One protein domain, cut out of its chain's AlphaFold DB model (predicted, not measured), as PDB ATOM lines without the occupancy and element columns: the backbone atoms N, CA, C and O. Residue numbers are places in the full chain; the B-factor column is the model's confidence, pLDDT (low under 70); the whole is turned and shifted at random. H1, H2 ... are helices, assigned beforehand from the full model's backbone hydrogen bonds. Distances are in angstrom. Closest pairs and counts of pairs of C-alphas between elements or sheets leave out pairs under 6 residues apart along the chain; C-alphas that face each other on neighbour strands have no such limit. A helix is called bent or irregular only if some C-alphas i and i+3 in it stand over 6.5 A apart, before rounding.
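Overview. This is residues 8 to 202 of the 204 residues of an uncharacterized protein of Roseburia hominis (strain DSM 16839 / JCM 17582 / NCIMB 14029 / A2-183) (UniProt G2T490). Helices stand side by side in two rows that make a flat slab, H1, H3, H5 and H7 in one row and H2, H4, H6 and H8a in the other, with the chain stepping between the rows as it moves along the slab. At the end far from H1, the last helix bends and its short arm H8b folds back at a slant beside H8a. The printed part has 195 residues with eight named helices, H1 to H8 in chain order, and no named strand; the class is all helix. The whole is compact, with a radius of gyration of the C-alphas of 17.8 A and spans of 56 by 43 by 22 A.

Arrangement. H1, residues 8 to 22, and H2, residues 30 to 52, form a helical hairpin; their closest C-alphas, of Asn 22 and Ser 32, are 5.0 A apart. H3, residues 56 to 74, touches H1 at a shallow tilt of 18 degrees, the same way, with the C-alphas of Met 8 and Ala 62 closest at 5.4 A. H4, residues 83 to 102, touches H3 at a shallow tilt of 24 degrees, opposite ways, closest at Tyr 56 and Cys 98, 5.7 A between C-alphas. H5, residues 107 to 121, touches H3, closest at the C-alphas of Met 57 and Ala 113, 6.9 A. H6, residues 130 to 139, touches H4 residues 92 to 99 alone, closest at the C-alphas of Asp 96 and Ser 139, 5.3 A. H7, residues 146 to 165, only just touches H5, with 3 pairs of C-alphas within 8 A, closest at Ile 118 and Leu 152, 7.4 A. H8, residues 169 to 200, was assigned as one helix by its hydrogen bonds but is bent: C-alphas 187 and 190 are 9.2 A apart, and its arms are H8a, residues 169 to 187, and H8b, residues 190 to 200. H8a touches H6, closest at the C-alphas of Lys 138 and Val 179, 6.0 A. H8b touches H8a at a steep tilt of 44 degrees, opposite ways, closest at the C-alphas of Arg 185 and Thr 193, 5.5 A. H1 to H7 and H8a form a bundle, helices roughly aligned, up and down, each running against the one before it. Every O i to N i+4 pair is within hydrogen-bond range in H1 to H6, H8a and H8b; in H7 it is 13 of 16.

Along the chain. H1 begins at C-alpha 8, (-0.696, -0.163, -11.827). H2 is 32.9 A from first to last C-alpha, H7 30.4 A, H4 28.5 A and H8a 27.2 A. H8b ends at C-alpha 200, (32.742, 12.986, -38.449).

Size, cuts and confidence. The two C-alphas farthest apart, of Arg 25 and Gln 199, are 57.2 A apart. The printed part has no cut, and no link is long. The mean pLDDT of the printed part is 95.5; residue 202 is under 70.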
ATOM      1  N   MET A   8      -0.315  -1.301 -10.995       96.44
ATOM      2  CA  MET A   8      -0.696  -0.163 -11.827       96.44
ATOM      3  C   MET A   8      -2.040   0.477 -11.426       96.44
ATOM      4  O   MET A   8      -2.105   1.710 -11.365       96.44
ATOM      5  N   PRO A   9      -3.130  -0.271 -11.147       97.19
ATOM      6  CA  PRO A   9      -4.393   0.315 -10.708       97.19
ATOM      7  C   PRO A   9      -4.262   1.062  -9.378       97.19
ATOM      8  O   PRO A   9      -4.899   2.104  -9.209       97.19
ATOM      9  N   ILE A  10      -3.423   0.564  -8.462       97.06
ATOM     10  CA  ILE A  10      -3.162   1.197  -7.164       97.06
ATOM     11  C   ILE A  10      -2.432   2.522  -7.391       97.06
ATOM     12  O   ILE A  10      -2.951   3.567  -7.005       97.06
ATOM     13  N   VAL A  11      -1.309   2.503  -8.120       98.38
ATOM     14  CA  VAL A  11      -0.517   3.703  -8.445       98.38
ATOM     15  C   VAL A  11      -1.372   4.772  -9.132       98.38
ATOM     16  O   VAL A  11      -1.402   5.931  -8.709       98.38
ATOM     17  N   LYS A  12      -2.145   4.389 -10.158       98.44
ATOM     18  CA  LYS A  12      -3.054   5.302 -10.869       98.44
ATOM     19  C   LYS A  12      -4.081   5.933  -9.940       98.44
ATOM     20  O   LYS A  12      -4.308   7.142 -10.014       98.44
ATOM     21  N   LYS A  13      -4.716   5.120  -9.091       98.38
ATOM     22  CA  LYS A  13      -5.748   5.579  -8.157       98.38
ATOM     23  C   LYS A  13      -5.163   6.528  -7.117       98.38
ATOM     24  O   LYS A  13      -5.766   7.575  -6.890       98.38
ATOM     25  N   THR A  14      -4.015   6.192  -6.534       98.50
ATOM     26  CA  THR A  14      -3.333   7.014  -5.526       98.50
ATOM     27  C   THR A  14      -2.968   8.379  -6.097       98.50
ATOM     28  O   THR A  14      -3.414   9.393  -5.567       98.50
ATOM     29  N   ILE A  15      -2.278   8.425  -7.243       98.50
ATOM     30  CA  ILE A  15      -1.872   9.691  -7.871       98.50
ATOM     31  C   ILE A  15      -3.089  10.531  -8.274       98.50
ATOM     32  O   ILE A  15      -3.145  11.725  -7.982       98.50
ATOM     33  N   ALA A  16      -4.093   9.925  -8.916       98.44
ATOM     34  CA  ALA A  16      -5.284  10.659  -9.342       98.44
ATOM     35  C   ALA A  16      -6.083  11.216  -8.151       98.44
ATOM     36  O   ALA A  16      -6.569  12.348  -8.211       98.44
ATOM     37  N   ALA A  17      -6.218  10.438  -7.072       98.44
ATOM     38  CA  ALA A  17      -6.878  10.884  -5.850       98.44
ATOM     39  C   ALA A  17      -6.085  12.003  -5.168       98.44
ATOM     40  O   ALA A  17      -6.679  13.019  -4.810       98.44
ATOM     41  N   SER A  18      -4.764  11.857  -5.058       98.38
ATOM     42  CA  SER A  18      -3.899  12.853  -4.432       98.38
ATOM     43  C   SER A  18      -3.940  14.190  -5.169       98.38
ATOM     44  O   SER A  18      -4.236  15.216  -4.557       98.38
ATOM     45  N   ILE A  19      -3.779  14.180  -6.500       98.19
ATOM     46  CA  ILE A  19      -3.892  15.390  -7.327       98.19
ATOM     47  C   ILE A  19      -5.263  16.040  -7.124       98.19
ATOM     48  O   ILE A  19      -5.348  17.246  -6.901       98.19
ATOM     49  N   LYS A  20      -6.348  15.256  -7.150       97.81
ATOM     50  CA  LYS A  20      -7.705  15.779  -6.957       97.81
ATOM     51  C   LYS A  20      -7.887  16.433  -5.583       97.81
ATOM     52  O   LYS A  20      -8.476  17.507  -5.514       97.81
ATOM     53  N   CYS A  21      -7.410  15.798  -4.514       97.75
ATOM     54  CA  CYS A  21      -7.551  16.297  -3.143       97.75
ATOM     55  C   CYS A  21      -6.694  17.540  -2.872       97.75
ATOM     56  O   CYS A  21      -7.080  18.381  -2.066       97.75
ATOM     57  N   ASN A  22      -5.558  17.667  -3.557       97.88
ATOM     58  CA  ASN A  22      -4.612  18.765  -3.377       97.88
ATOM     59  C   ASN A  22      -4.813  19.914  -4.391       97.88
ATOM     60  O   ASN A  22      -4.199  20.972  -4.268       97.88
ATOM     61  N   THR A  23      -5.719  19.772  -5.364       97.44
ATOM     62  CA  THR A  23      -6.046  20.843  -6.318       97.44
ATOM     63  C   THR A  23      -7.145  21.757  -5.780       97.44
ATOM     64  O   THR A  23      -8.293  21.349  -5.600       97.44
ATOM     65  N   HIS A  24      -6.831  23.041  -5.622       93.94
ATOM     66  CA  HIS A  24      -7.743  24.058  -5.108       93.94
ATOM     67  C   HIS A  24      -8.081  25.067  -6.206       93.94
ATOM     68  O   HIS A  24      -7.231  25.831  -6.647       93.94
ATOM     69  N   ARG A  25      -9.343  25.073  -6.666       91.94
ATOM     70  CA  ARG A  25      -9.823  25.957  -7.755       91.94
ATOM     71  C   ARG A  25      -8.956  25.888  -9.027       91.94
ATOM     72  O   ARG A  25      -8.761  26.893  -9.700       91.94
ATOM     73  N   GLY A  26      -8.450  24.696  -9.347       91.00
ATOM     74  CA  GLY A  26      -7.588  24.460 -10.511       91.00
ATOM     75  C   GLY A  26      -6.110  24.792 -10.298       91.00
ATOM     76  O   GLY A  26      -5.340  24.673 -11.243       91.00
ATOM     77  N   TYR A  27      -5.709  25.177  -9.084       93.50
ATOM     78  CA  TYR A  27      -4.329  25.492  -8.730       93.50
ATOM     79  C   TYR A  27      -3.775  24.505  -7.697       93.50
ATOM     80  O   TYR A  27      -4.484  24.104  -6.771       93.50
ATOM     81  N   ILE A  28      -2.502  24.138  -7.840       97.69
ATOM     82  CA  ILE A  28      -1.763  23.306  -6.886       97.69
ATOM     83  C   ILE A  28      -0.633  24.170  -6.326       97.69
ATOM     84  O   ILE A  28       0.348  24.449  -7.012       97.69
ATOM     85  N   GLY A  29      -0.805  24.633  -5.087       96.94
ATOM     86  CA  GLY A  29       0.214  25.418  -4.392       96.94
ATOM     87  C   GLY A  29       1.336  24.549  -3.831       96.94
ATOM     88  O   GLY A  29       1.195  23.333  -3.743       96.94
ATOM     89  N   TRP A  30       2.406  25.196  -3.383       96.12
ATOM     90  CA  TRP A  30       3.615  24.569  -2.846       96.12
ATOM     91  C   TRP A  30       3.367  23.383  -1.896       96.12
ATOM     92  O   TRP A  30       3.727  22.251  -2.204       96.12
ATOM     93  N   SER A  31       2.637  23.592  -0.793       96.19
ATOM     94  CA  SER A  31       2.349  22.521   0.177       96.19
ATOM     95  C   SER A  31       1.466  21.403  -0.388       96.19
ATOM     96  O   SER A  31       1.565  20.248   0.013       96.19
ATOM     97  N   SER A  32       0.589  21.742  -1.333       97.88
ATOM     98  CA  SER A  32      -0.257  20.777  -2.037       97.88
ATOM     99  C   SER A  32       0.556  19.935  -3.022       97.88
ATOM    100  O   SER A  32       0.281  18.746  -3.165       97.88
ATOM    101  N   CYS A  33       1.566  20.526  -3.668       98.31
ATOM    102  CA  CYS A  33       2.518  19.801  -4.502       98.31
ATOM    103  C   CYS A  33       3.319  18.805  -3.659       98.31
ATOM    104  O   CYS A  33       3.385  17.638  -4.026       98.31
ATOM    105  N   ASP A  34       3.840  19.229  -2.504       98.44
ATOM    106  CA  ASP A  34       4.606  18.356  -1.604       98.44
ATOM    107  C   ASP A  34       3.777  17.159  -1.117       98.44
ATOM    108  O   ASP A  34       4.252  16.026  -1.130       98.44
ATOM    109  N   ASN A  35       2.500  17.369  -0.782       98.38
ATOM    110  CA  ASN A  35       1.593  16.269  -0.438       98.38
ATOM    111  C   ASN A  35       1.438  15.251  -1.577       98.38
ATOM    112  O   ASN A  35       1.475  14.047  -1.334       98.38
ATOM    113  N   ILE A  36       1.288  15.724  -2.820       98.69
ATOM    114  CA  ILE A  36       1.214  14.837  -3.990       98.69
ATOM    115  C   ILE A  36       2.531  14.082  -4.172       98.69
ATOM    116  O   ILE A  36       2.516  12.884  -4.453       98.69
ATOM    117  N   CYS A  37       3.666  14.756  -3.994       98.69
ATOM    118  CA  CYS A  37       4.980  14.139  -4.118       98.69
ATOM    119  C   CYS A  37       5.217  13.056  -3.058       98.69
ATOM    120  O   CYS A  37       5.748  12.001  -3.396       98.69
ATOM    121  N   MET A  38       4.766  13.252  -1.812       98.56
ATOM    122  CA  MET A  38       4.817  12.208  -0.779       98.56
ATOM    123  C   MET A  38       4.034  10.953  -1.196       98.56
ATOM    124  O   MET A  38       4.545   9.838  -1.077       98.56
ATOM    125  N   ASP A  39       2.834  11.120  -1.760       98.75
ATOM    126  CA  ASP A  39       2.044   9.996  -2.278       98.75
ATOM    127  C   ASP A  39       2.711   9.325  -3.497       98.75
ATOM    128  O   ASP A  39       2.620   8.105  -3.674       98.75
ATOM    129  N   MET A  40       3.403  10.096  -4.345       98.69
ATOM    130  CA  MET A  40       4.190   9.562  -5.461       98.69
ATOM    131  C   MET A  40       5.415   8.774  -4.982       98.69
ATOM    132  O   MET A  40       5.687   7.719  -5.551       98.69
ATOM    133  N   HIS A  41       6.111   9.215  -3.931       98.69
ATOM    134  CA  HIS A  41       7.199   8.440  -3.321       98.69
ATOM    135  C   HIS A  41       6.703   7.110  -2.757       98.69
ATOM    136  O   HIS A  41       7.287   6.078  -3.066       98.69
ATOM    137  N   ALA A  42       5.562   7.096  -2.061       98.38
ATOM    138  CA  ALA A  42       4.955   5.841  -1.615       98.38
ATOM    139  C   ALA A  42       4.620   4.906  -2.798       98.38
ATOM    140  O   ALA A  42       4.728   3.685  -2.695       98.38
ATOM    141  N   CYS A  43       4.245   5.465  -3.956       98.62
ATOM    142  CA  CYS A  43       4.086   4.681  -5.182       98.62
ATOM    143  C   CYS A  43       5.414   4.154  -5.739       98.62
ATOM    144  O   CYS A  43       5.441   3.034  -6.249       98.62
ATOM    145  N   LEU A  44       6.499   4.925  -5.647       98.50
ATOM    146  CA  LEU A  44       7.836   4.479  -6.043       98.50
ATOM    147  C   LEU A  44       8.345   3.344  -5.150       98.50
ATOM    148  O   LEU A  44       8.910   2.394  -5.688       98.50
ATOM    149  N   ASP A  45       8.075   3.383  -3.845       98.44
ATOM    150  CA  ASP A  45       8.418   2.297  -2.919       98.44
ATOM    151  C   ASP A  45       7.737   0.983  -3.337       98.44
ATOM    152  O   ASP A  45       8.404  -0.037  -3.506       98.44
ATOM    153  N   MET A  46       6.436   1.021  -3.663       97.69
ATOM    154  CA  MET A  46       5.722  -0.149  -4.203       97.69
ATOM    155  C   MET A  46       6.332  -0.661  -5.519       97.69
ATOM    156  O   MET A  46       6.384  -1.870  -5.769       97.69
ATOM    157  N   CYS A  47       6.791   0.245  -6.388       98.31
ATOM    158  CA  CYS A  47       7.458  -0.136  -7.634       98.31
ATOM    159  C   CYS A  47       8.824  -0.793  -7.362       98.31
ATOM    160  O   CYS A  47       9.170  -1.767  -8.031       98.31
ATOM    161  N   ALA A  48       9.579  -0.301  -6.374       98.44
ATOM    162  CA  ALA A  48      10.856  -0.874  -5.957       98.44
ATOM    163  C   ALA A  48      10.681  -2.276  -5.349       98.44
ATOM    164  O   ALA A  48      11.362  -3.209  -5.772       98.44
ATOM    165  N   GLU A  49       9.706  -2.468  -4.458       97.81
ATOM    166  CA  GLU A  49       9.350  -3.791  -3.923       97.81
ATOM    167  C   GLU A  49       8.934  -4.759  -5.045       97.81
ATOM    168  O   GLU A  49       9.332  -5.925  -5.079       97.81
ATOM    169  N   THR A  50       8.174  -4.266  -6.026       97.62
ATOM    170  CA  THR A  50       7.767  -5.059  -7.196       97.62
ATOM    171  C   THR A  50       8.964  -5.477  -8.049       97.62
ATOM    172  O   THR A  50       9.023  -6.624  -8.504       97.62
ATOM    173  N   LEU A  51       9.941  -4.585  -8.235       97.31
ATOM    174  CA  LEU A  51      11.211  -4.889  -8.893       97.31
ATOM    175  C   LEU A  51      11.992  -5.976  -8.129       97.31
ATOM    176  O   LEU A  51      12.463  -6.929  -8.754       97.31
ATOM    177  N   GLU A  52      12.076  -5.895  -6.799       97.31
ATOM    178  CA  GLU A  52      12.729  -6.913  -5.955       97.31
ATOM    179  C   GLU A  52      12.058  -8.291  -6.068       97.31
ATOM    180  O   GLU A  52      12.731  -9.325  -6.119       97.31
ATOM    181  N   MET A  53      10.731  -8.317  -6.217       96.31
ATOM    182  CA  MET A  53       9.946  -9.526  -6.489       96.31
ATOM    183  C   MET A  53      10.030 -10.014  -7.947       96.31
ATOM    184  O   MET A  53       9.293 -10.921  -8.339       96.31
ATOM    185  N   ARG A  54      10.933  -9.445  -8.754       95.88
ATOM    186  CA  ARG A  54      11.129  -9.738 -10.185       95.88
ATOM    187  C   ARG A  54       9.946  -9.381 -11.086       95.88
ATOM    188  O   ARG A  54       9.845  -9.866 -12.211       95.88
ATOM    189  N   GLY A  55       9.066  -8.495 -10.632       96.50
ATOM    190  CA  GLY A  55       7.995  -7.904 -11.432       96.50
ATOM    191  C   GLY A  55       8.505  -6.816 -12.380       96.50
ATOM    192  O   GLY A  55       7.945  -5.727 -12.400       96.50
ATOM    193  N   TYR A  56       9.573  -7.075 -13.144       97.69
ATOM    194  CA  TYR A  56      10.342  -6.049 -13.864       97.69
ATOM    195  C   TYR A  56       9.495  -5.173 -14.792       97.69
ATOM    196  O   TYR A  56       9.581  -3.948 -14.741       97.69
ATOM    197  N   MET A  57       8.644  -5.797 -15.612       97.69
ATOM    198  CA  MET A  57       7.758  -5.065 -16.518       97.69
ATOM    199  C   MET A  57       6.692  -4.268 -15.762       97.69
ATOM    200  O   MET A  57       6.466  -3.113 -16.100       97.69
ATOM    201  N   ALA A  58       6.087  -4.840 -14.717       97.81
ATOM    202  CA  ALA A  58       5.075  -4.147 -13.919       97.81
ATOM    203  C   ALA A  58       5.667  -2.932 -13.180       97.81
ATOM    204  O   ALA A  58       5.069  -1.854 -13.179       97.81
ATOM    205  N   ALA A  59       6.869  -3.082 -12.615       98.44
ATOM    206  CA  ALA A  59       7.613  -1.995 -11.989       98.44
ATOM    207  C   ALA A  59       7.961  -0.894 -13.001       98.44
ATOM    208  O   ALA A  59       7.715   0.279 -12.730       98.44
ATOM    209  N   LEU A  60       8.463  -1.259 -14.189       98.75
ATOM    210  CA  LEU A  60       8.792  -0.301 -15.247       98.75
ATOM    211  C   LEU A  60       7.552   0.458 -15.741       98.75
ATOM    212  O   LEU A  60       7.600   1.674 -15.908       98.75
ATOM    213  N   GLU A  61       6.442  -0.243 -15.972       98.56
ATOM    214  CA  GLU A  61       5.180   0.365 -16.396       98.56
ATOM    215  C   GLU A  61       4.678   1.375 -15.366       98.56
ATOM    216  O   GLU A  61       4.324   2.504 -15.725       98.56
ATOM    217  N   ALA A  62       4.668   0.992 -14.088       98.62
ATOM    218  CA  ALA A  62       4.223   1.860 -13.009       98.62
ATOM    219  C   ALA A  62       5.161   3.064 -12.820       98.62
ATOM    220  O   ALA A  62       4.679   4.196 -12.765       98.62
ATOM    221  N   ALA A  63       6.481   2.857 -12.832       98.81
ATOM    222  CA  ALA A  63       7.465   3.935 -12.755       98.81
ATOM    223  C   ALA A  63       7.344   4.910 -13.940       98.81
ATOM    224  O   ALA A  63       7.342   6.124 -13.746       98.81
ATOM    225  N   ALA A  64       7.142   4.412 -15.163       98.75
ATOM    226  CA  ALA A  64       6.913   5.264 -16.329       98.75
ATOM    227  C   ALA A  64       5.616   6.085 -16.202       98.75
ATOM    228  O   ALA A  64       5.586   7.263 -16.567       98.75
ATOM    229  N   TYR A  65       4.551   5.501 -15.640       98.81
ATOM    230  CA  TYR A  65       3.322   6.240 -15.344       98.81
ATOM    231  C   TYR A  65       3.542   7.341 -14.295       98.81
ATOM    232  O   TYR A  65       3.020   8.450 -14.466       98.81
ATOM    233  N   ILE A  66       4.311   7.054 -13.238       98.81
ATOM    234  CA  ILE A  66       4.695   8.041 -12.219       98.81
ATOM    235  C   ILE A  66       5.456   9.183 -12.893       98.81
ATOM    236  O   ILE A  66       5.017  10.322 -12.785       98.81
ATOM    237  N   LEU A  67       6.486   8.886 -13.694       98.88
ATOM    238  CA  LEU A  67       7.276   9.898 -14.399       98.88
ATOM    239  C   LEU A  67       6.401  10.821 -15.253       98.88
ATOM    240  O   LEU A  67       6.464  12.039 -15.117       98.88
ATOM    241  N   VAL A  68       5.546  10.254 -16.108       98.62
ATOM    242  CA  VAL A  68       4.644  11.036 -16.971       98.62
ATOM    243  C   VAL A  68       3.682  11.896 -16.154       98.62
ATOM    244  O   VAL A  68       3.372  13.022 -16.548       98.62
ATOM    245  N   SER A  69       3.220  11.390 -15.010       98.56
ATOM    246  CA  SER A  69       2.362  12.146 -14.097       98.56
ATOM    247  C   SER A  69       3.120  13.288 -13.418       98.56
ATOM    248  O   SER A  69       2.589  14.394 -13.346       98.56
ATOM    249  N   SER A  70       4.361  13.054 -12.985       98.38
ATOM    250  CA  SER A  70       5.229  14.047 -12.345       98.38
ATOM    251  C   SER A  70       5.639  15.160 -13.307       98.38
ATOM    252  O   SER A  70       5.535  16.336 -12.971       98.38
ATOM    253  N   VAL A  71       6.017  14.815 -14.540       98.00
ATOM    254  CA  VAL A  71       6.346  15.798 -15.584       98.00
ATOM    255  C   VAL A  71       5.128  16.661 -15.917       98.00
ATOM    256  O   VAL A  71       5.231  17.881 -15.998       98.00
ATOM    257  N   LYS A  72       3.941  16.049 -16.025       97.31
ATOM    258  CA  LYS A  72       2.695  16.804 -16.198       97.31
ATOM    259  C   LYS A  72       2.417  17.727 -15.006       97.31
ATOM    260  O   LYS A  72       1.941  18.842 -15.202       97.31
ATOM    261  N   LEU A  73       2.680  17.268 -13.782       96.88
ATOM    262  CA  LEU A  73       2.489  18.063 -12.571       96.88
ATOM    263  C   LEU A  73       3.414  19.289 -12.552       96.88
ATOM    264  O   LEU A  73       2.959  20.367 -12.177       96.88
ATOM    265  N   ALA A  74       4.652  19.160 -13.033       96.00
ATOM    266  CA  ALA A  74       5.631  20.251 -13.075       96.00
ATOM    267  C   ALA A  74       5.162  21.453 -13.912       96.00
ATOM    268  O   ALA A  74       5.523  22.590 -13.628       96.00
ATOM    269  N   SER A  75       4.311  21.224 -14.914       93.19
ATOM    270  CA  SER A  75       3.717  22.294 -15.727       93.19
ATOM    271  C   SER A  75       2.522  22.998 -15.066       93.19
ATOM    272  O   SER A  75       2.008  23.972 -15.619       93.19
ATOM    273  N   HIS A  76       2.023  22.500 -13.930       92.06
ATOM    274  CA  HIS A  76       0.741  22.927 -13.349       92.06
ATOM    275  C   HIS A  76       0.763  23.170 -11.834       92.06
ATOM    276  O   HIS A  76      -0.225  23.671 -11.291       92.06
ATOM    277  N   ALA A  77       1.850  22.819 -11.153       95.81
ATOM    278  CA  ALA A  77       2.008  22.977  -9.717       95.81
ATOM    279  C   ALA A  77       3.179  23.899  -9.383       95.81
ATOM    280  O   ALA A  77       4.177  23.954 -10.100       95.81
ATOM    281  N   ASP A  78       3.070  24.590  -8.255       95.94
ATOM    282  CA  ASP A  78       4.211  25.252  -7.634       95.94
ATOM    283  C   ASP A  78       5.124  24.194  -6.999       95.94
ATOM    284  O   ASP A  78       4.925  23.776  -5.861       95.94
ATOM    285  N   SER A  79       6.111  23.733  -7.764       95.12
ATOM    286  CA  SER A  79       7.079  22.714  -7.347       95.12
ATOM    287  C   SER A  79       8.379  23.302  -6.786       95.12
ATOM    288  O   SER A  79       9.422  22.643  -6.806       95.12
ATOM    289  N   SER A  80       8.351  24.555  -6.320       95.12
ATOM    290  CA  SER A  80       9.545  25.290  -5.879       95.12
ATOM    291  C   SER A  80      10.227  24.722  -4.624       95.12
ATOM    292  O   SER A  80      11.379  25.070  -4.369       95.12
ATOM    293  N   SER A  81       9.585  23.803  -3.883       96.06
ATOM    294  CA  SER A  81      10.231  23.008  -2.816       96.06
ATOM    295  C   SER A  81      11.403  22.171  -3.323       96.06
ATOM    296  O   SER A  81      12.292  21.832  -2.548       96.06
ATOM    297  N   GLY A  82      11.377  21.791  -4.605       96.31
ATOM    298  CA  GLY A  82      12.267  20.788  -5.176       96.31
ATOM    299  C   GLY A  82      11.807  19.343  -4.957       96.31
ATOM    300  O   GLY A  82      12.402  18.444  -5.543       96.31
ATOM    301  N   MET A  83      10.730  19.091  -4.200       97.69
ATOM    302  CA  MET A  83      10.271  17.724  -3.913       97.69
ATOM    303  C   MET A  83       9.792  16.995  -5.176       97.69
ATOM    304  O   MET A  83      10.034  15.807  -5.342       97.69
ATOM    305  N   LEU A  84       9.163  17.705  -6.120       98.25
ATOM    306  CA  LEU A  84       8.788  17.104  -7.407       98.25
ATOM    307  C   LEU A  84      10.011  16.716  -8.244       98.25
ATOM    308  O   LEU A  84       9.994  15.692  -8.926       98.25
ATOM    309  N   THR A  85      11.072  17.523  -8.187       97.75
ATOM    310  CA  THR A  85      12.339  17.191  -8.843       97.75
ATOM    311  C   THR A  85      12.920  15.918  -8.238       97.75
ATOM    312  O   THR A  85      13.335  15.046  -8.993       97.75
ATOM    313  N   ASP A  86      12.886  15.771  -6.912       98.44
ATOM    314  CA  ASP A  86      13.324  14.552  -6.222       98.44
ATOM    315  C   ASP A  86      12.530  13.314  -6.677       98.44
ATOM    316  O   ASP A  86      13.130  12.347  -7.147       98.44
ATOM    317  N   VAL A  87      11.189  13.391  -6.706       98.69
ATOM    318  CA  VAL A  87      10.328  12.326  -7.263       98.69
ATOM    319  C   VAL A  87      10.773  11.938  -8.673       98.69
ATOM    320  O   VAL A  87      10.914  10.753  -8.974       98.69
ATOM    321  N   ILE A  88      10.991  12.915  -9.559       98.69
ATOM    322  CA  ILE A  88      11.402  12.663 -10.948       98.69
ATOM    323  C   ILE A  88      12.764  11.960 -10.996       98.69
ATOM    324  O   ILE A  88      12.912  10.981 -11.731       98.69
ATOM    325  N   MET A  89      13.738  12.412 -10.203       98.56
ATOM    326  CA  MET A  89      15.075  11.816 -10.153       98.56
ATOM    327  C   MET A  89      15.034  10.377  -9.627       98.56
ATOM    328  O   MET A  89      15.540   9.477 -10.297       98.56
ATOM    329  N   CYS A  90      14.349  10.128  -8.508       98.75
ATOM    330  CA  CYS A  90      14.151   8.776  -7.980       98.75
ATOM    331  C   CYS A  90      13.409   7.871  -8.975       98.75
ATOM    332  O   CYS A  90      13.706   6.680  -9.080       98.75
ATOM    333  N   THR A  91      12.469   8.429  -9.745       98.88
ATOM    334  CA  THR A  91      11.765   7.671 -10.786       98.88
ATOM    335  C   THR A  91      12.718   7.239 -11.901       98.88
ATOM    336  O   THR A  91      12.661   6.083 -12.319       98.88
ATOM    337  N   TYR A  92      13.623   8.113 -12.362       98.88
ATOM    338  CA  TYR A  92      14.650   7.727 -13.340       98.88
ATOM    339  C   TYR A  92      15.581   6.645 -12.802       98.88
ATOM    340  O   TYR A  92      15.818   5.663 -13.498       98.88
ATOM    341  N   GLU A  93      16.049   6.773 -11.559       98.75
ATOM    342  CA  GLU A  93      16.894   5.746 -10.941       98.75
ATOM    343  C   GLU A  93      16.200   4.380 -10.900       98.75
ATOM    344  O   GLU A  93      16.828   3.347 -11.143       98.75
ATOM    345  N   LEU A  94      14.897   4.351 -10.606       98.81
ATOM    346  CA  LEU A  94      14.125   3.114 -10.604       98.81
ATOM    347  C   LEU A  94      13.907   2.560 -12.018       98.81
ATOM    348  O   LEU A  94      14.035   1.351 -12.216       98.81
ATOM    349  N   ILE A  95      13.614   3.421 -12.996       98.94
ATOM    350  CA  ILE A  95      13.509   3.028 -14.408       98.94
ATOM    351  C   ILE A  95      14.833   2.415 -14.875       98.94
ATOM    352  O   ILE A  95      14.808   1.328 -15.448       98.94
ATOM    353  N   ASP A  96      15.975   3.036 -14.574       98.81
ATOM    354  CA  ASP A  96      17.302   2.524 -14.933       98.81
ATOM    355  C   ASP A  96      17.588   1.160 -14.290       98.81
ATOM    356  O   ASP A  96      18.112   0.253 -14.942       98.81
ATOM    357  N   LYS A  97      17.204   0.967 -13.020       98.81
ATOM    358  CA  LYS A  97      17.298  -0.348 -12.364       98.81
ATOM    359  C   LYS A  97      16.417  -1.382 -13.068       98.81
ATOM    360  O   LYS A  97      16.874  -2.496 -13.322       98.81
ATOM    361  N   CYS A  98      15.184  -1.020 -13.431       98.81
ATOM    362  CA  CYS A  98      14.284  -1.911 -14.163       98.81
ATOM    363  C   CYS A  98      14.865  -2.298 -15.529       98.81
ATOM    364  O   CYS A  98      14.916  -3.482 -15.857       98.81
ATOM    365  N   THR A  99      15.336  -1.334 -16.326       98.81
ATOM    366  CA  THR A  99      15.882  -1.620 -17.660       98.81
ATOM    367  C   THR A  99      17.169  -2.437 -17.593       98.81
ATOM    368  O   THR A  99      17.388  -3.279 -18.463       98.81
ATOM    369  N   LYS A 100      17.977  -2.278 -16.537       98.62
ATOM    370  CA  LYS A 100      19.164  -3.109 -16.282       98.62
ATOM    371  C   LYS A 100      18.845  -4.557 -15.938       98.62
ATOM    372  O   LYS A 100      19.593  -5.444 -16.349       98.62
ATOM    373  N   GLU A 101      17.767  -4.821 -15.208       98.69
ATOM    374  CA  GLU A 101      17.318  -6.200 -14.993       98.69
ATOM    375  C   GLU A 101      16.706  -6.783 -16.274       98.69
ATOM    376  O   GLU A 101      17.093  -7.873 -16.686       98.69
ATOM    377  N   ILE A 102      15.865  -6.021 -16.985       98.69
ATOM    378  CA  ILE A 102      15.234  -6.460 -18.244       98.69
ATOM    379  C   ILE A 102      16.266  -6.712 -19.355       98.69
ATOM    380  O   ILE A 102      16.065  -7.587 -20.195       98.69
ATOM    381  N   GLU A 103      17.395  -5.999 -19.370       98.25
ATOM    382  CA  GLU A 103      18.509  -6.244 -20.300       98.25
ATOM    383  C   GLU A 103      18.955  -7.722 -20.296       98.25
ATOM    384  O   GLU A 103      19.298  -8.274 -21.350       98.25
ATOM    385  N   LYS A 104      18.882  -8.381 -19.133       98.06
ATOM    386  CA  LYS A 104      19.291  -9.777 -18.915       98.06
ATOM    387  C   LYS A 104      18.225 -10.795 -19.336       98.06
ATOM    388  O   LYS A 104      18.534 -11.981 -19.439       98.06
ATOM    389  N   GLU A 105      16.999 -10.341 -19.576       97.81
ATOM    390  CA  GLU A 105      15.854 -11.183 -19.921       97.81
ATOM    391  C   GLU A 105      15.818 -11.507 -21.422       97.81
ATOM    392  O   GLU A 105      16.715 -11.164 -22.202       97.81
ATOM    393  N   ASP A 106      14.791 -12.224 -21.869       97.12
ATOM    394  CA  ASP A 106      14.669 -12.589 -23.271       97.12
ATOM    395  C   ASP A 106      14.359 -11.374 -24.175       97.12
ATOM    396  O   ASP A 106      13.962 -10.283 -23.751       97.12
ATOM    397  N   LYS A 107      14.557 -11.567 -25.482       96.44
ATOM    398  CA  LYS A 107      14.401 -10.503 -26.480       96.44
ATOM    399  C   LYS A 107      12.990  -9.906 -26.503       96.44
ATOM    400  O   LYS A 107      12.856  -8.712 -26.765       96.44
ATOM    401  N   GLN A 108      11.953 -10.707 -26.259       97.25
ATOM    402  CA  GLN A 108      10.575 -10.230 -26.260       97.25
ATOM    403  C   GLN A 108      10.360  -9.215 -25.138       97.25
ATOM    404  O   GLN A 108       9.787  -8.157 -25.395       97.25
ATOM    405  N   MET A 109      10.856  -9.498 -23.930       97.62
ATOM    406  CA  MET A 109      10.722  -8.576 -22.799       97.62
ATOM    407  C   MET A 109      11.496  -7.272 -23.036       97.62
ATOM    408  O   MET A 109      10.942  -6.189 -22.841       97.62
ATOM    409  N   ARG A 110      12.731  -7.350 -23.557       98.44
ATOM    410  CA  ARG A 110      13.503  -6.151 -23.940       98.44
ATOM    411  C   ARG A 110      12.785  -5.293 -24.981       98.44
ATOM    412  O   ARG A 110      12.697  -4.076 -24.823       98.44
ATOM    413  N   ASP A 111      12.242  -5.923 -26.025       98.12
ATOM    414  CA  ASP A 111      11.497  -5.229 -27.081       98.12
ATOM    415  C   ASP A 111      10.230  -4.547 -26.528       98.12
ATOM    416  O   ASP A 111       9.898  -3.436 -26.949       98.12
ATOM    417  N   GLN A 112       9.529  -5.183 -25.581       98.31
ATOM    418  CA  GLN A 112       8.351  -4.617 -24.914       98.31
ATOM    419  C   GLN A 112       8.710  -3.406 -24.042       98.31
ATOM    420  O   GLN A 112       8.076  -2.357 -24.167       98.31
ATOM    421  N   ALA A 113       9.749  -3.525 -23.214       98.69
ATOM    422  CA  ALA A 113      10.225  -2.443 -22.358       98.69
ATOM    423  C   ALA A 113      10.687  -1.223 -23.169       98.69
ATOM    424  O   ALA A 113      10.299  -0.090 -22.877       98.69
ATOM    425  N   LEU A 114      11.440  -1.441 -24.251       98.69
ATOM    426  CA  LEU A 114      11.863  -0.354 -25.132       98.69
ATOM    427  C   LEU A 114      10.670   0.307 -25.838       98.69
ATOM    428  O   LEU A 114      10.624   1.531 -25.968       98.69
ATOM    429  N   ALA A 115       9.687  -0.483 -26.283       98.62
ATOM    430  CA  ALA A 115       8.480   0.054 -26.908       98.62
ATOM    431  C   ALA A 115       7.673   0.932 -25.940       98.62
ATOM    432  O   ALA A 115       7.160   1.973 -26.353       98.62
ATOM    433  N   LEU A 116       7.590   0.539 -24.665       98.75
ATOM    434  CA  LEU A 116       6.993   1.347 -23.605       98.75
ATOM    435  C   LEU A 116       7.751   2.670 -23.431       98.75
ATOM    436  O   LEU A 116       7.134   3.724 -23.543       98.75
ATOM    437  N   ILE A 117       9.073   2.636 -23.238       98.75
ATOM    438  CA  ILE A 117       9.901   3.844 -23.055       98.75
ATOM    439  C   ILE A 117       9.720   4.824 -24.219       98.75
ATOM    440  O   ILE A 117       9.433   6.002 -24.005       98.75
ATOM    441  N   ILE A 118       9.804   4.330 -25.459       98.56
ATOM    442  CA  ILE A 118       9.594   5.145 -26.662       98.56
ATOM    443  C   ILE A 118       8.178   5.731 -26.687       98.56
ATOM    444  O   ILE A 118       7.998   6.909 -26.995       98.56
ATOM    445  N   LYS A 119       7.157   4.922 -26.388       98.56
ATOM    446  CA  LYS A 119       5.761   5.372 -26.370       98.56
ATOM    447  C   LYS A 119       5.556   6.503 -25.363       98.56
ATOM    448  O   LYS A 119       4.861   7.468 -25.675       98.56
ATOM    449  N   GLU A 120       6.133   6.377 -24.174       98.50
ATOM    450  CA  GLU A 120       5.987   7.351 -23.098       98.50
ATOM    451  C   GLU A 120       6.766   8.641 -23.402       98.50
ATOM    452  O   GLU A 120       6.192   9.724 -23.300       98.50
ATOM    453  N   ALA A 121       7.999   8.545 -23.913       98.00
ATOM    454  CA  ALA A 121       8.815   9.702 -24.303       98.00
ATOM    455  C   ALA A 121       8.191  10.554 -25.428       98.00
ATOM    456  O   ALA A 121       8.438  11.757 -25.514       98.00
ATOM    457  N   LYS A 122       7.349   9.953 -26.280       97.06
ATOM    458  CA  LYS A 122       6.622  10.652 -27.355       97.06
ATOM    459  C   LYS A 122       5.406  11.450 -26.876       97.06
ATOM    460  O   LYS A 122       4.732  12.068 -27.698       97.06
ATOM    461  N   LYS A 123       5.067  11.414 -25.586       97.31
ATOM    462  CA  LYS A 123       3.929  12.176 -25.062       97.31
ATOM    463  C   LYS A 123       4.249  13.670 -25.008       97.31
ATOM    464  O   LYS A 123       5.338  14.074 -24.601       97.31
ATOM    465  N   SER A 124       3.242  14.481 -25.321       95.25
ATOM    466  CA  SER A 124       3.322  15.947 -25.272       95.25
ATOM    467  C   SER A 124       3.496  16.511 -23.863       95.25
ATOM    468  O   SER A 124       3.863  17.665 -23.712       95.25
ATOM    469  N   VAL A 125       3.296  15.715 -22.801       96.12
ATOM    470  CA  VAL A 125       3.601  16.178 -21.432       96.12
ATOM    471  C   VAL A 125       5.069  16.580 -21.278       96.12
ATOM    472  O   VAL A 125       5.382  17.391 -20.423       96.12
ATOM    473  N   PHE A 126       5.953  16.023 -22.109       96.12
ATOM    474  CA  PHE A 126       7.371  16.353 -22.133       96.12
ATOM    475  C   PHE A 126       7.705  17.578 -23.005       96.12
ATOM    476  O   PHE A 126       8.876  17.935 -23.106       96.12
ATOM    477  N   ASP A 127       6.729  18.199 -23.675       91.94
ATOM    478  CA  ASP A 127       6.974  19.420 -24.451       91.94
ATOM    479  C   ASP A 127       7.430  20.535 -23.495       91.94
ATOM    480  O   ASP A 127       6.809  20.774 -22.461       91.94
ATOM    481  N   GLY A 128       8.560  21.177 -23.807       89.69
ATOM    482  CA  GLY A 128       9.232  22.123 -22.905       89.69
ATOM    483  C   GLY A 128      10.126  21.480 -21.831       89.69
ATOM    484  O   GLY A 128      10.847  22.196 -21.144       89.69
ATOM    485  N   TRP A 129      10.146  20.148 -21.727       94.00
ATOM    486  CA  TRP A 129      10.965  19.379 -20.782       94.00
ATOM    487  C   TRP A 129      11.951  18.456 -21.512       94.00
ATOM    488  O   TRP A 129      11.958  17.236 -21.314       94.00
ATOM    489  N   THR A 130      12.788  19.044 -22.376       93.75
ATOM    490  CA  THR A 130      13.749  18.324 -23.232       93.75
ATOM    491  C   THR A 130      14.608  17.342 -22.434       93.75
ATOM    492  O   THR A 130      14.664  16.165 -22.783       93.75
ATOM    493  N   ASP A 131      15.200  17.768 -21.318       94.81
ATOM    494  CA  ASP A 131      16.077  16.905 -20.514       94.81
ATOM    495  C   ASP A 131      15.376  15.653 -20.030       94.81
ATOM    496  O   ASP A 131      15.896  14.549 -20.155       94.81
ATOM    497  N   TRP A 132      14.164  15.814 -19.509       97.50
ATOM    498  CA  TRP A 132      13.386  14.697 -19.005       97.50
ATOM    499  C   TRP A 132      12.990  13.756 -20.151       97.50
ATOM    500  O   TRP A 132      13.177  12.545 -20.047       97.50
ATOM    501  N   ARG A 133      12.568  14.287 -21.307       97.75
ATOM    502  CA  ARG A 133      12.290  13.452 -22.487       97.75
ATOM    503  C   ARG A 133      13.492  12.595 -22.876       97.75
ATOM    504  O   ARG A 133      13.362  11.382 -23.050       97.75
ATOM    505  N   TYR A 134      14.651  13.225 -23.042       98.06
ATOM    506  CA  TYR A 134      15.846  12.540 -23.519       98.06
ATOM    507  C   TYR A 134      16.454  11.636 -22.442       98.06
ATOM    508  O   TYR A 134      16.964  10.575 -22.788       98.06
ATOM    509  N   ASN A 135      16.338  11.966 -21.153       98.38
ATOM    510  CA  ASN A 135      16.748  11.077 -20.063       98.38
ATOM    511  C   ASN A 135      15.942   9.774 -20.059       98.38
ATOM    512  O   ASN A 135      16.542   8.707 -19.955       98.38
ATOM    513  N   LEU A 136      14.628   9.829 -20.306       98.62
ATOM    514  CA  LEU A 136      13.818   8.617 -20.456       98.62
ATOM    515  C   LEU A 136      14.293   7.747 -21.634       98.62
ATOM    516  O   LEU A 136      14.381   6.527 -21.513       98.62
ATOM    517  N   LEU A 137      14.649   8.362 -22.768       98.62
ATOM    518  CA  LEU A 137      15.211   7.627 -23.906       98.62
ATOM    519  C   LEU A 137      16.578   7.006 -23.577       98.62
ATOM    520  O   LEU A 137      16.831   5.870 -23.984       98.62
ATOM    521  N   LYS A 138      17.436   7.706 -22.816       98.69
ATOM    522  CA  LYS A 138      18.739   7.188 -22.357       98.69
ATOM    523  C   LYS A 138      18.567   5.914 -21.527       98.69
ATOM    524  O   LYS A 138      19.289   4.949 -21.775       98.69
ATOM    525  N   SER A 139      17.572   5.868 -20.638       98.50
ATOM    526  CA  SER A 139      17.266   4.681 -19.827       98.50
ATOM    527  C   SER A 139      16.949   3.432 -20.659       98.50
ATOM    528  O   SER A 139      17.200   2.310 -20.219       98.50
ATOM    529  N   GLY A 140      16.424   3.604 -21.878       98.25
ATOM    530  CA  GLY A 140      16.086   2.507 -22.790       98.25
ATOM    531  C   GLY A 140      17.249   1.984 -23.641       98.25
ATOM    532  O   GLY A 140      17.097   0.952 -24.294       98.25
ATOM    533  N   ILE A 141      18.407   2.654 -23.657       98.62
ATOM    534  CA  ILE A 141      19.515   2.310 -24.565       98.62
ATOM    535  C   ILE A 141      20.023   0.886 -24.333       98.62
ATOM    536  O   ILE A 141      20.267   0.168 -25.300       98.62
ATOM    537  N   CYS A 142      20.128   0.445 -23.075       98.19
ATOM    538  CA  CYS A 142      20.645  -0.888 -22.752       98.19
ATOM    539  C   CYS A 142      19.765  -2.034 -23.277       98.19
ATOM    540  O   CYS A 142      20.212  -3.171 -23.376       98.19
ATOM    541  N   LEU A 143      18.520  -1.736 -23.658       98.50
ATOM    542  CA  LEU A 143      17.584  -2.696 -24.237       98.50
ATOM    543  C   LEU A 143      17.763  -2.856 -25.755       98.50
ATOM    544  O   LEU A 143      17.120  -3.716 -26.362       98.50
ATOM    545  N   CYS A 144      18.585  -2.012 -26.385       98.00
ATOM    546  CA  CYS A 144      18.705  -1.955 -27.835       98.00
ATOM    547  C   CYS A 144      19.627  -3.045 -28.402       98.00
ATOM    548  O   CYS A 144      20.714  -3.304 -27.887       98.00
ATOM    549  N   ASP A 145      19.198  -3.619 -29.526       96.00
ATOM    550  CA  ASP A 145      20.023  -4.328 -30.502       96.00
ATOM    551  C   ASP A 145      20.116  -3.483 -31.788       96.00
ATOM    552  O   ASP A 145      19.497  -2.422 -31.889       96.00
ATOM    553  N   GLU A 146      20.851  -3.934 -32.807       95.00
ATOM    554  CA  GLU A 146      20.989  -3.181 -34.067       95.00
ATOM    555  C   GLU A 146      19.646  -2.875 -34.762       95.00
ATOM    556  O   GLU A 146      19.505  -1.875 -35.472       95.00
ATOM    557  N   LYS A 147      18.636  -3.737 -34.597       95.44
ATOM    558  CA  LYS A 147      17.326  -3.564 -35.234       95.44
ATOM    559  C   LYS A 147      16.476  -2.565 -34.461       95.44
ATOM    560  O   LYS A 147      15.773  -1.764 -35.082       95.44
ATOM    561  N   SER A 148      16.473  -2.638 -33.134       95.50
ATOM    562  CA  SER A 148      15.703  -1.730 -32.292       95.50
ATOM    563  C   SER A 148      16.367  -0.360 -32.146       95.50
ATOM    564  O   SER A 148      15.646   0.635 -32.096       95.50
ATOM    565  N   ALA A 149      17.695  -0.272 -32.263       96.38
ATOM    566  CA  ALA A 149      18.431   0.985 -32.388       96.38
ATOM    567  C   ALA A 149      17.913   1.846 -33.548       96.38
ATOM    568  O   ALA A 149      17.554   3.000 -33.342       96.38
ATOM    569  N   LYS A 150      17.704   1.252 -34.733       96.56
ATOM    570  CA  LYS A 150      17.102   1.947 -35.889       96.56
ATOM    571  C   LYS A 150      15.697   2.483 -35.615       96.56
ATOM    572  O   LYS A 150      15.243   3.411 -36.281       96.56
ATOM    573  N   LYS A 151      14.949   1.875 -34.686       96.31
ATOM    574  CA  LYS A 151      13.644   2.406 -34.267       96.31
ATOM    575  C   LYS A 151      13.826   3.620 -33.365       96.31
ATOM    576  O   LYS A 151      13.104   4.594 -33.549       96.31
ATOM    577  N   LEU A 152      14.767   3.556 -32.423       97.44
ATOM    578  CA  LEU A 152      15.098   4.673 -31.544       97.44
ATOM    579  C   LEU A 152      15.635   5.868 -32.349       97.44
ATOM    580  O   LEU A 152      15.142   6.972 -32.172       97.44
ATOM    581  N   GLU A 153      16.529   5.647 -33.313       97.62
ATOM    582  CA  GLU A 153      17.030   6.690 -34.224       97.62
ATOM    583  C   GLU A 153      15.907   7.397 -34.988       97.62
ATOM    584  O   GLU A 153      15.874   8.620 -35.023       97.62
ATOM    585  N   LYS A 154      14.919   6.662 -35.511       97.38
ATOM    586  CA  LYS A 154      13.749   7.278 -36.167       97.38
ATOM    587  C   LYS A 154      12.914   8.137 -35.219       97.38
ATOM    588  O   LYS A 154      12.306   9.120 -35.641       97.38
ATOM    589  N   VAL A 155      12.827   7.741 -33.948       96.88
ATOM    590  CA  VAL A 155      12.151   8.542 -32.919       96.88
ATOM    591  C   VAL A 155      12.936   9.825 -32.672       96.88
ATOM    592  O   VAL A 155      12.326  10.888 -32.650       96.88
ATOM    593  N   LEU A 156      14.263   9.733 -32.565       97.19
ATOM    594  CA  LEU A 156      15.163  10.881 -32.438       97.19
ATOM    595  C   LEU A 156      15.046  11.830 -33.642       97.19
ATOM    596  O   LEU A 156      14.880  13.030 -33.452       97.19
ATOM    597  N   ASP A 157      15.008  11.305 -34.872       96.44
ATOM    598  CA  ASP A 157      14.789  12.104 -36.088       96.44
ATOM    599  C   ASP A 157      13.463  12.880 -36.017       96.44
ATOM    600  O   ASP A 157      13.430  14.086 -36.258       96.44
ATOM    601  N   THR A 158      12.381  12.209 -35.605       94.56
ATOM    602  CA  THR A 158      11.058  12.842 -35.454       94.56
ATOM    603  C   THR A 158      11.079  13.941 -34.387       94.56
ATOM    604  O   THR A 158      10.502  15.006 -34.581       94.56
ATOM    605  N   LEU A 159      11.728  13.690 -33.244       93.25
ATOM    606  CA  LEU A 159      11.821  14.665 -32.154       93.25
ATOM    607  C   LEU A 159      12.656  15.887 -32.555       93.25
ATOM    608  O   LEU A 159      12.254  17.007 -32.248       93.25
ATOM    609  N   LEU A 160      13.756  15.686 -33.286       91.81
ATOM    610  CA  LEU A 160      14.569  16.772 -33.834       91.81
ATOM    611  C   LEU A 160      13.821  17.622 -34.859       91.81
ATOM    612  O   LEU A 160      14.049  18.828 -34.934       91.81
ATOM    613  N   GLU A 161      12.979  17.007 -35.691       91.88
ATOM    614  CA  GLU A 161      12.149  17.738 -36.652       91.88
ATOM    615  C   GLU A 161      11.146  18.642 -35.937       91.88
ATOM    616  O   GLU A 161      11.054  19.820 -36.279       91.88
ATOM    617  N   ILE A 162      10.469  18.115 -34.912       87.75
ATOM    618  CA  ILE A 162       9.534  18.882 -34.078       87.75
ATOM    619  C   ILE A 162      10.266  20.032 -33.371       87.75
ATOM    620  O   ILE A 162       9.777  21.158 -33.366       87.75
ATOM    621  N   SER A 163      11.469  19.787 -32.842       86.44
ATOM    622  CA  SER A 163      12.205  20.796 -32.073       86.44
ATOM    623  C   SER A 163      12.777  21.946 -32.900       86.44
ATOM    624  O   SER A 163      13.363  22.865 -32.336       86.44
ATOM    625  N   ARG A 164      12.668  21.928 -34.237       82.94
ATOM    626  CA  ARG A 164      13.115  23.060 -35.075       82.94
ATOM    627  C   ARG A 164      12.323  24.335 -34.808       82.94
ATOM    628  O   ARG A 164      12.823  25.419 -35.088       82.94
ATOM    629  N   GLU A 165      11.108  24.186 -34.291       79.88
ATOM    630  CA  GLU A 165      10.219  25.287 -33.923       79.88
ATOM    631  C   GLU A 165      10.341  25.666 -32.433       79.88
ATOM    632  O   GLU A 165       9.683  26.607 -31.989       79.88
ATOM    633  N   ASP A 166      11.191  24.972 -31.663       79.19
ATOM    634  CA  ASP A 166      11.424  25.277 -30.249       79.19
ATOM    635  C   ASP A 166      12.211  26.582 -30.067       79.19
ATOM    636  O   ASP A 166      12.937  27.049 -30.943       79.19
ATOM    637  N   TYR A 167      12.126  27.144 -28.860       78.94
ATOM    638  CA  TYR A 167      12.829  28.378 -28.497       78.94
ATOM    639  C   TYR A 167      14.366  28.220 -28.458       78.94
ATOM    640  O   TYR A 167      15.089  29.192 -28.660       78.94
ATOM    641  N   PHE A 168      14.868  27.003 -28.202       84.25
ATOM    642  CA  PHE A 168      16.302  26.684 -28.112       84.25
ATOM    643  C   PHE A 168      16.644  25.381 -28.865       84.25
ATOM    644  O   PHE A 168      16.977  24.367 -28.240       84.25
ATOM    645  N   PRO A 169      16.571  25.373 -30.205       86.75
ATOM    646  CA  PRO A 169      16.748  24.160 -31.006       86.75
ATOM    647  C   PRO A 169      18.157  23.556 -30.873       86.75
ATOM    648  O   PRO A 169      18.323  22.337 -30.960       86.75
ATOM    649  N   GLU A 170      19.187  24.369 -30.607       89.38
ATOM    650  CA  GLU A 170      20.552  23.887 -30.371       89.38
ATOM    651  C   GLU A 170      20.658  23.033 -29.104       89.38
ATOM    652  O   GLU A 170      21.446  22.084 -29.065       89.38
ATOM    653  N   TYR A 171      19.857  23.346 -28.081       89.50
ATOM    654  CA  TYR A 171      19.828  22.581 -26.841       89.50
ATOM    655  C   TYR A 171      19.274  21.175 -27.078       89.50
ATOM    656  O   TYR A 171      19.924  20.183 -26.744       89.50
ATOM    657  N   THR A 172      18.127  21.085 -27.753       91.31
ATOM    658  CA  THR A 172      17.533  19.800 -28.134       91.31
ATOM    659  C   THR A 172      18.464  18.998 -29.040       91.31
ATOM    660  O   THR A 172      18.671  17.806 -28.812       91.31
ATOM    661  N   LYS A 173      19.128  19.655 -30.000       92.50
ATOM    662  CA  LYS A 173      20.142  19.012 -30.847       92.50
ATOM    663  C   LYS A 173      21.292  18.416 -30.032       92.50
ATOM    664  O   LYS A 173      21.768  17.332 -30.359       92.50
ATOM    665  N   LYS A 174      21.754  19.097 -28.981       93.06
ATOM    666  CA  LYS A 174      22.809  18.583 -28.099       93.06
ATOM    667  C   LYS A 174      22.353  17.328 -27.349       93.06
ATOM    668  O   LYS A 174      23.089  16.343 -27.351       93.06
ATOM    669  N   GLU A 175      21.172  17.351 -26.732       95.12
ATOM    670  CA  GLU A 175      20.644  16.183 -26.009       95.12
ATOM    671  C   GLU A 175      20.417  14.989 -26.943       95.12
ATOM    672  O   GLU A 175      20.785  13.861 -26.608       95.12
ATOM    673  N   ASP A 176      19.926  15.237 -28.157       95.56
ATOM    674  CA  ASP A 176      19.780  14.218 -29.193       95.56
ATOM    675  C   ASP A 176      21.110  13.548 -29.559       95.56
ATOM    676  O   ASP A 176      21.228  12.320 -29.526       95.56
ATOM    677  N   LEU A 177      22.143  14.356 -29.821       94.19
ATOM    678  CA  LEU A 177      23.485  13.860 -30.123       94.19
ATOM    679  C   LEU A 177      24.065  13.028 -28.974       94.19
ATOM    680  O   LEU A 177      24.733  12.025 -29.230       94.19
ATOM    681  N   ILE A 178      23.796  13.401 -27.718       95.56
ATOM    682  CA  ILE A 178      24.209  12.611 -26.550       95.56
ATOM    683  C   ILE A 178      23.528  11.239 -26.567       95.56
ATOM    684  O   ILE A 178      24.203  10.232 -26.353       95.56
ATOM    685  N   VAL A 179      22.224  11.166 -26.854       97.44
ATOM    686  CA  VAL A 179      21.515   9.877 -26.941       97.44
ATOM    687  C   VAL A 179      22.061   9.014 -28.074       97.44
ATOM    688  O   VAL A 179      22.344   7.838 -27.841       97.44
ATOM    689  N   ARG A 180      22.295   9.582 -29.264       96.50
ATOM    690  CA  ARG A 180      22.906   8.846 -30.388       96.50
ATOM    691  C   ARG A 180      24.297   8.331 -30.047       96.50
ATOM    692  O   ARG A 180      24.590   7.163 -30.276       96.50
ATOM    693  N   TYR A 181      25.127   9.172 -29.431       95.50
ATOM    694  CA  TYR A 181      26.452   8.771 -28.970       95.50
ATOM    695  C   TYR A 181      26.386   7.587 -27.998       95.50
ATOM    696  O   TYR A 181      27.120   6.610 -28.156       95.50
ATOM    697  N   LEU A 182      25.506   7.659 -26.996       97.06
ATOM    698  CA  LEU A 182      25.340   6.591 -26.012       97.06
ATOM    699  C   LEU A 182      24.802   5.305 -26.656       97.06
ATOM    700  O   LEU A 182      25.271   4.222 -26.310       97.06
ATOM    701  N   LEU A 183      23.889   5.420 -27.625       97.50
ATOM    702  CA  LEU A 183      23.357   4.292 -28.387       97.50
ATOM    703  C   LEU A 183      24.447   3.595 -29.208       97.50
ATOM    704  O   LEU A 183      24.620   2.383 -29.102       97.50
ATOM    705  N   HIS A 184      25.232   4.350 -29.975       95.56
ATOM    706  CA  HIS A 184      26.334   3.795 -30.766       95.56
ATOM    707  C   HIS A 184      27.395   3.163 -29.865       95.56
ATOM    708  O   HIS A 184      27.873   2.059 -30.134       95.56
ATOM    709  N   ARG A 185      27.705   3.811 -28.737       96.06
ATOM    710  CA  ARG A 185      28.627   3.271 -27.736       96.06
ATOM    711  C   ARG A 185      28.151   1.950 -27.148       96.06
ATOM    712  O   ARG A 185      28.994   1.088 -26.902       96.06
ATOM    713  N   HIS A 186      26.850   1.804 -26.914       96.19
ATOM    714  CA  HIS A 186      26.247   0.553 -26.456       96.19
ATOM    715  C   HIS A 186      26.410  -0.565 -27.495       96.19
ATOM    716  O   HIS A 186      26.836  -1.658 -27.141       96.19
ATOM    717  N   LEU A 187      26.163  -0.279 -28.777       95.25
ATOM    718  CA  LEU A 187      26.208  -1.284 -29.848       95.25
ATOM    719  C   LEU A 187      27.630  -1.680 -30.267       95.25
ATOM    720  O   LEU A 187      27.926  -2.858 -30.449       95.25
ATOM    721  N   TYR A 188      28.512  -0.697 -30.447       94.31
ATOM    722  CA  TYR A 188      29.813  -0.895 -31.096       94.31
ATOM    723  C   TYR A 188      30.988  -0.847 -30.120       94.31
ATOM    724  O   TYR A 188      32.135  -1.101 -30.504       94.31
ATOM    725  N   GLY A 189      30.722  -0.501 -28.862       92.50
ATOM    726  CA  GLY A 189      31.740  -0.278 -27.851       92.50
ATOM    727  C   GLY A 189      32.432   1.082 -27.981       92.50
ATOM    728  O   GLY A 189      32.316   1.820 -28.967       92.50
ATOM    729  N   LYS A 190      33.190   1.423 -26.935       90.75
ATOM    730  CA  LYS A 190      33.835   2.734 -26.771       90.75
ATOM    731  C   LYS A 190      34.803   3.073 -27.909       90.75
ATOM    732  O   LYS A 190      34.766   4.192 -28.409       90.75
ATOM    733  N   GLU A 191      35.668   2.137 -28.296       89.19
ATOM    734  CA  GLU A 191      36.742   2.396 -29.265       89.19
ATOM    735  C   GLU A 191      36.210   2.658 -30.676       89.19
ATOM    736  O   GLU A 191      36.647   3.598 -31.338       89.19
ATOM    737  N   ASN A 192      35.244   1.857 -31.133       88.81
ATOM    738  CA  ASN A 192      34.664   2.023 -32.466       88.81
ATOM    739  C   ASN A 192      33.846   3.311 -32.558       88.81
ATOM    740  O   ASN A 192      34.001   4.059 -33.518       88.81
ATOM    741  N   THR A 193      33.080   3.632 -31.514       89.62
ATOM    742  CA  THR A 193      32.328   4.896 -31.450       89.62
ATOM    743  C   THR A 193      33.264   6.105 -31.418       89.62
ATOM    744  O   THR A 193      32.994   7.125 -32.040       89.62
ATOM    745  N   GLN A 194      34.409   6.006 -30.732       86.06
ATOM    746  CA  GLN A 194      35.417   7.066 -30.747       86.06
ATOM    747  C   GLN A 194      35.992   7.278 -32.157       86.06
ATOM    748  O   GLN A 194      36.137   8.423 -32.581       86.06
ATOM    749  N   LYS A 195      36.288   6.201 -32.898       86.81
ATOM    750  CA  LYS A 195      36.740   6.292 -34.299       86.81
ATOM    751  C   LYS A 195      35.682   6.938 -35.194       86.81
ATOM    752  O   LYS A 195      36.024   7.832 -35.962       86.81
ATOM    753  N   GLU A 196      34.422   6.526 -35.058       85.62
ATOM    754  CA  GLU A 196      33.286   7.103 -35.786       85.62
ATOM    755  C   GLU A 196      33.151   8.608 -35.511       85.62
ATOM    756  O   GLU A 196      33.058   9.401 -36.447       85.62
ATOM    757  N   LEU A 197      33.223   9.031 -34.244       84.50
ATOM    758  CA  LEU A 197      33.192  10.450 -33.888       84.50
ATOM    759  C   LEU A 197      34.327  11.227 -34.564       84.50
ATOM    760  O   LEU A 197      34.066  12.235 -35.210       84.50
ATOM    761  N   TYR A 198      35.576  10.759 -34.472       83.12
ATOM    762  CA  TYR A 198      36.708  11.456 -35.096       83.12
ATOM    763  C   TYR A 198      36.600  11.560 -36.619       83.12
ATOM    764  O   TYR A 198      37.023  12.570 -37.178       83.12
ATOM    765  N   GLN A 199      36.017  10.562 -37.286       82.00
ATOM    766  CA  GLN A 199      35.766  10.621 -38.730       82.00
ATOM    767  C   GLN A 199      34.753  11.711 -39.104       82.00
ATOM    768  O   GLN A 199      34.855  12.291 -40.181       82.00
ATOM    769  N   ASN A 200      33.814  12.020 -38.208       78.00
ATOM    770  CA  ASN A 200      32.742  12.986 -38.449       78.00
ATOM    771  C   ASN A 200      33.007  14.377 -37.835       78.00
ATOM    772  O   ASN A 200      32.297  15.322 -38.161       78.00
ATOM    773  N   ILE A 201      34.039  14.544 -36.994       71.44
ATOM    774  CA  ILE A 201      34.442  15.843 -36.404       71.44
ATOM    775  C   ILE A 201      35.096  16.786 -37.439       71.44
ATOM    776  O   ILE A 201      35.162  17.990 -37.209       71.44
ATOM    777  N   LEU A 202      35.569  16.265 -38.578       55.38
ATOM    778  CA  LEU A 202      36.313  17.030 -39.596       55.38
ATOM    779  C   LEU A 202      35.529  17.328 -40.883       55.38
ATOM    780  O   LEU A 202      36.109  17.835 -41.844       55.38
TER     781      LEU A 202